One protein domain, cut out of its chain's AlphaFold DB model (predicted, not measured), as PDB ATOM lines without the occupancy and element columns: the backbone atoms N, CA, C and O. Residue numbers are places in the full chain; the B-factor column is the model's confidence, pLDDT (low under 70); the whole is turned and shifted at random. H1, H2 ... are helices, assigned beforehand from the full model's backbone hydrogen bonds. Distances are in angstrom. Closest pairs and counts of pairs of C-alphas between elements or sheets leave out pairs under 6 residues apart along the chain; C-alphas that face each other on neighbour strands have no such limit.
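Overview. This is residues 72 to 115 of the 115 residues of the protein "IS431mec, transposase" of Staphylococcus capitis C87 (UniProt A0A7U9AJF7). One long helix, H1, makes the length of the model, and a short helix, H2, stands crosswise to it, reached by a loop that folds back from the end of H1. The N-terminal part of H1, residues 74 to 85, sticks out free. The printed part has 44 residues with two named helices, H1 then H2, and no named strand; its class is all helix. It is loose, with a radius of gyration of the C-alphas of 12.8 A, and elongated, spanning 39 by 21 by 14 A.

Arrangement. H1, residues 74 to 96, touches H2, residues 105 to 113, with its residues 87 to 91 alone. Their closest C-alphas, those of Ile 87 and Pro 105, are 6.4 A apart. Their lines are about perpendicular, at 89 degrees. In both helices every O i to N i+4 pair is within hydrogen-bond range.

Along the chain. H1 measures 33.1 A from C-alpha 74 at (-50.620, -26.351, -20.659) to C-alpha 96. H2 measures 12.2 A and ends with C-alpha 113 at (-57.487, -2.477, -31.887).

Size, cuts and confidence. The two C-alphas farthest apart, those of Ser 73 and Ile 100, are 39.5 A apart. The printed part has no cut, and the link from H1 to H2 is short. The pLDDT is under 70 at residues 95 to 102 and 115.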
ATOM      1  N   GLN A  72     -52.218 -23.882 -14.140       75.88
ATOM      2  CA  GLN A  72     -53.265 -24.896 -13.977       75.88
ATOM      3  C   GLN A  72     -53.369 -25.840 -15.188       75.88
ATOM      4  O   GLN A  72     -53.809 -26.975 -15.060       75.88
ATOM      5  N   SER A  73     -52.950 -25.389 -16.377       82.81
ATOM      6  CA  SER A  73     -52.936 -26.206 -17.593       82.81
ATOM      7  C   SER A  73     -51.852 -25.765 -18.582       82.81
ATOM      8  O   SER A  73     -51.352 -24.633 -18.527       82.81
ATOM      9  N   ILE A  74     -51.532 -26.644 -19.540       82.88
ATOM     10  CA  ILE A  74     -50.620 -26.351 -20.659       82.88
ATOM     11  C   ILE A  74     -51.150 -25.181 -21.501       82.88
ATOM     12  O   ILE A  74     -50.379 -24.309 -21.907       82.88
ATOM     13  N   ASN A  75     -52.463 -25.122 -21.732       81.88
ATOM     14  CA  ASN A  75     -53.099 -24.047 -22.491       81.88
ATOM     15  C   ASN A  75     -52.940 -22.696 -21.786       81.88
ATOM     16  O   ASN A  75     -52.597 -21.709 -22.435       81.88
ATOM     17  N   THR A  76     -53.109 -22.660 -20.462       81.25
ATOM     18  CA  THR A  76     -52.903 -21.447 -19.657       81.25
ATOM     19  C   THR A  76     -51.454 -20.975 -19.745       81.25
ATOM     20  O   THR A  76     -51.215 -19.808 -20.036       81.25
ATOM     21  N   ALA A  77     -50.479 -21.877 -19.583       78.00
ATOM     22  CA  ALA A  77     -49.063 -21.533 -19.720       78.00
ATOM     23  C   ALA A  77     -48.745 -20.971 -21.116       78.00
ATOM     24  O   ALA A  77     -48.084 -19.942 -21.246       78.00
ATOM     25  N   LYS A  78     -49.264 -21.619 -22.166       82.19
ATOM     26  CA  LYS A  78     -49.062 -21.209 -23.559       82.19
ATOM     27  C   LYS A  78     -49.639 -19.822 -23.842       82.19
ATOM     28  O   LYS A  78     -48.978 -19.018 -24.492       82.19
ATOM     29  N   ASN A  79     -50.845 -19.537 -23.356       81.25
ATOM     30  CA  ASN A  79     -51.485 -18.236 -23.544       81.25
ATOM     31  C   ASN A  79     -50.759 -17.128 -22.765       81.25
ATOM     32  O   ASN A  79     -50.530 -16.057 -23.322       81.25
ATOM     33  N   THR A  80     -50.312 -17.399 -21.534       82.50
ATOM     34  CA  THR A  80     -49.525 -16.438 -20.743       82.50
ATOM     35  C   THR A  80     -48.194 -16.110 -21.412       82.50
ATOM     36  O   THR A  80     -47.852 -14.937 -21.547       82.50
ATOM     37  N   LEU A  81     -47.459 -17.123 -21.884       80.44
ATOM     38  CA  LEU A  81     -46.200 -16.912 -22.606       80.44
ATOM     39  C   LEU A  81     -46.413 -16.076 -23.873       80.44
ATOM     40  O   LEU A  81     -45.691 -15.104 -24.075       80.44
ATOM     41  N   LYS A  82     -47.457 -16.372 -24.661       81.88
ATOM     42  CA  LYS A  82     -47.826 -15.561 -25.832       81.88
ATOM     43  C   LYS A  82     -48.119 -14.102 -25.476       81.88
ATOM     44  O   LYS A  82     -47.718 -13.207 -26.212       81.88
ATOM     45  N   GLY A  83     -48.814 -13.852 -24.364       82.50
ATOM     46  CA  GLY A  83     -49.094 -12.495 -23.892       82.50
ATOM     47  C   GLY A  83     -47.818 -11.725 -23.540       82.50
ATOM     48  O   GLY A  83     -47.636 -10.591 -23.978       82.50
ATOM     49  N   ILE A  84     -46.895 -12.367 -22.814       82.12
ATOM     50  CA  ILE A  84     -45.588 -11.789 -22.459       82.12
ATOM     51  C   ILE A  84     -44.771 -11.481 -23.723       82.12
ATOM     52  O   ILE A  84     -44.229 -10.383 -23.852       82.12
ATOM     53  N   GLU A  85     -44.712 -12.420 -24.671       79.38
ATOM     54  CA  GLU A  85     -44.028 -12.236 -25.956       79.38
ATOM     55  C   GLU A  85     -44.617 -11.070 -26.759       79.38
ATOM     56  O   GLU A  85     -43.865 -10.271 -27.319       79.38
ATOM     57  N   CYS A  86     -45.948 -10.940 -26.781       83.38
ATOM     58  CA  CYS A  86     -46.650  -9.860 -27.472       83.38
ATOM     59  C   CYS A  86     -46.255  -8.484 -26.918       83.38
ATOM     60  O   CYS A  86     -45.802  -7.619 -27.668       83.38
ATOM     61  N   ILE A  87     -46.324  -8.299 -25.594       83.50
ATOM     62  CA  ILE A  87     -45.944  -7.034 -24.943       83.50
ATOM     63  C   ILE A  87     -44.470  -6.703 -25.215       83.50
ATOM     64  O   ILE A  87     -44.124  -5.557 -25.506       83.50
ATOM     65  N   TYR A  88     -43.590  -7.705 -25.166       79.00
ATOM     66  CA  TYR A  88     -42.164  -7.503 -25.405       79.00
ATOM     67  C   TYR A  88     -41.851  -7.149 -26.867       79.00
ATOM     68  O   TYR A  88     -40.962  -6.338 -27.143       79.00
ATOM     69  N   ALA A  89     -42.600  -7.716 -27.817       81.12
ATOM     70  CA  ALA A  89     -42.517  -7.353 -29.226       81.12
ATOM     71  C   ALA A  89     -42.966  -5.901 -29.462       81.12
ATOM     72  O   ALA A  89     -42.271  -5.166 -30.169       81.12
ATOM     73  N   LEU A  90     -44.059  -5.469 -28.821       81.69
ATOM     74  CA  LEU A  90     -44.533  -4.079 -28.867       81.69
ATOM     75  C   LEU A  90     -43.491  -3.112 -28.300       81.69
ATOM     76  O   LEU A  90     -43.152  -2.123 -28.947       81.69
ATOM     77  N   TYR A  91     -42.908  -3.445 -27.148       78.81
ATOM     78  CA  TYR A  91     -41.847  -2.652 -26.529       78.81
ATOM     79  C   TYR A  91     -40.630  -2.488 -27.453       78.81
ATOM     80  O   TYR A  91     -40.119  -1.384 -27.654       78.81
ATOM     81  N   LYS A  92     -40.177  -3.582 -28.082       77.38
ATOM     82  CA  LYS A  92     -39.060  -3.547 -29.040       77.38
ATOM     83  C   LYS A  92     -39.382  -2.730 -30.291       77.38
ATOM     84  O   LYS A  92     -38.487  -2.056 -30.799       77.38
ATOM     85  N   LYS A  93     -40.619  -2.801 -30.797       76.88
ATOM     86  CA  LYS A  93     -41.069  -2.010 -31.953       76.88
ATOM     87  C   LYS A  93     -41.040  -0.515 -31.622       76.88
ATOM     88  O   LYS A  93     -40.429   0.238 -32.372       76.88
ATOM     89  N   ASN A  94     -41.575  -0.132 -30.462       73.25
ATOM     90  CA  ASN A  94     -41.597   1.255 -29.988       73.25
ATOM     91  C   ASN A  94     -40.204   1.860 -29.789       73.25
ATOM     92  O   ASN A  94     -39.933   2.992 -30.184       73.25
ATOM     93  N   ARG A  95     -39.266   1.075 -29.249       68.75
ATOM     94  CA  ARG A  95     -37.875   1.523 -29.098       68.75
ATOM     95  C   ARG A  95     -37.198   1.818 -30.443       68.75
ATOM     96  O   ARG A  95     -36.331   2.681 -30.514       68.75
ATOM     97  N   ARG A  96     -37.555   1.086 -31.505       64.31
ATOM     98  CA  ARG A  96     -37.002   1.302 -32.854       64.31
ATOM     99  C   ARG A  96     -37.603   2.521 -33.548       64.31
ATOM    100  O   ARG A  96     -36.930   3.093 -34.394       64.31
ATOM    101  N   SER A  97     -38.825   2.922 -33.192       63.28
ATOM    102  CA  SER A  97     -39.500   4.092 -33.765       63.28
ATOM    103  C   SER A  97     -39.122   5.424 -33.105       63.28
ATOM    104  O   SER A  97     -39.764   6.423 -33.397       63.28
ATOM    105  N   LEU A  98     -38.091   5.459 -32.243       57.41
ATOM    106  CA  LEU A  98     -37.575   6.676 -31.587       57.41
ATOM    107  C   LEU A  98     -38.647   7.493 -30.834       57.41
ATOM    108  O   LEU A  98     -38.473   8.691 -30.625       57.41
ATOM    109  N   GLN A  99     -39.743   6.865 -30.388       59.28
ATOM    110  CA  GLN A  99     -40.706   7.556 -29.533       59.28
ATOM    111  C   GLN A  99     -40.068   7.804 -28.161       59.28
ATOM    112  O   GLN A  99     -39.734   6.879 -27.422       59.28
ATOM    113  N   ILE A 100     -39.848   9.084 -27.872       55.34
ATOM    114  CA  ILE A 100     -39.091   9.610 -26.725       55.34
ATOM    115  C   ILE A 100     -39.932   9.613 -25.431       55.34
ATOM    116  O   ILE A 100     -39.404   9.863 -24.351       55.34
ATOM    117  N   TYR A 101     -41.235   9.319 -25.528       57.28
ATOM    118  CA  TYR A 101     -42.195   9.359 -24.421       57.28
ATOM    119  C   TYR A 101     -42.745   7.971 -24.051       57.28
ATOM    120  O   TYR A 101     -42.749   7.041 -24.852       57.28
ATOM    121  N   GLY A 102     -43.146   7.847 -22.781       66.81
ATOM    122  CA  GLY A 102     -43.363   6.599 -22.043       66.81
ATOM    123  C   GLY A 102     -44.223   5.545 -22.742       66.81
ATOM    124  O   GLY A 102     -45.426   5.712 -22.918       66.81
ATOM    125  N   PHE A 103     -43.597   4.407 -23.049       77.50
ATOM    126  CA  PHE A 103     -44.273   3.214 -23.549       77.50
ATOM    127  C   PHE A 103     -45.348   2.729 -22.565       77.50
ATOM    128  O   PHE A 103     -45.037   2.344 -21.435       77.50
ATOM    129  N   SER A 104     -46.597   2.677 -23.028       82.12
ATOM    130  CA  SER A 104     -47.721   2.075 -22.311       82.12
ATOM    131  C   SER A 104     -48.310   0.927 -23.139       82.12
ATOM    132  O   SER A 104     -48.898   1.187 -24.192       82.12
ATOM    133  N   PRO A 105     -48.207  -0.340 -22.683       78.94
ATOM    134  CA  PRO A 105     -48.775  -1.484 -23.396       78.94
ATOM    135  C   PRO A 105     -50.270  -1.332 -23.690       78.94
ATOM    136  O   PRO A 105     -50.717  -1.667 -24.781       78.94
ATOM    137  N   CYS A 106     -51.047  -0.808 -22.736       81.69
ATOM    138  CA  CYS A 106     -52.494  -0.648 -22.890       81.69
ATOM    139  C   CYS A 106     -52.846   0.371 -23.978       81.69
ATOM    140  O   CYS A 106     -53.781   0.151 -24.743       81.69
ATOM    141  N   HIS A 107     -52.085   1.464 -24.062       81.81
ATOM    142  CA  HIS A 107     -52.287   2.499 -25.073       81.81
ATOM    143  C   HIS A 107     -51.979   1.968 -26.479       81.81
ATOM    144  O   HIS A 107     -52.804   2.085 -27.379       81.81
ATOM    145  N   GLU A 108     -50.842   1.287 -26.632       81.44
ATOM    146  CA  GLU A 108     -50.420   0.664 -27.892       81.44
ATOM    147  C   GLU A 108     -51.409  -0.388 -28.394       81.44
ATOM    148  O   GLU A 108     -51.782  -0.397 -29.566       81.44
ATOM    149  N   ILE A 109     -51.878  -1.259 -27.497       84.31
ATOM    150  CA  ILE A 109     -52.879  -2.272 -27.841       84.31
ATOM    151  C   ILE A 109     -54.198  -1.601 -28.238       84.31
ATOM    152  O   ILE A 109     -54.818  -2.029 -29.205       84.31
ATOM    153  N   SER A 110     -54.610  -0.537 -27.544       82.62
ATOM    154  CA  SER A 110     -55.838   0.195 -27.879       82.62
ATOM    155  C   SER A 110     -55.761   0.840 -29.265       82.62
ATOM    156  O   SER A 110     -56.713   0.729 -30.028       82.62
ATOM    157  N   ILE A 111     -54.619   1.439 -29.628       80.44
ATOM    158  CA  ILE A 111     -54.386   1.979 -30.979       80.44
ATOM    159  C   ILE A 111     -54.473   0.863 -32.028       80.44
ATOM    160  O   ILE A 111     -55.149   1.024 -33.041       80.44
ATOM    161  N   MET A 112     -53.829  -0.283 -31.783       80.75
ATOM    162  CA  MET A 112     -53.867  -1.425 -32.704       80.75
ATOM    163  C   MET A 112     -55.256  -2.053 -32.854       80.75
ATOM    164  O   MET A 112     -55.526  -2.649 -33.886       80.75
ATOM    165  N   LEU A 113     -56.109  -1.978 -31.829       82.12
ATOM    166  CA  LEU A 113     -57.487  -2.477 -31.887       82.12
ATOM    167  C   LEU A 113     -58.462  -1.465 -32.505       82.12
ATOM    168  O   LEU A 113     -59.548  -1.856 -32.921       82.12
ATOM    169  N   ALA A 114     -58.097  -0.183 -32.531       76.94
ATOM    170  CA  ALA A 114     -58.885   0.895 -33.124       76.94
ATOM    171  C   ALA A 114     -58.556   1.158 -34.608       76.94
ATOM    172  O   ALA A 114     -59.174   2.037 -35.210       76.94
ATOM    173  N   SER A 115     -57.583   0.438 -35.177       57.84
ATOM    174  CA  SER A 115     -57.152   0.513 -36.584       57.84
ATOM    175  C   SER A 115     -57.555  -0.733 -37.363       57.84
ATOM    176  O   SER A 115     -57.755  -0.585 -38.588       57.84
TER     177      SER A 115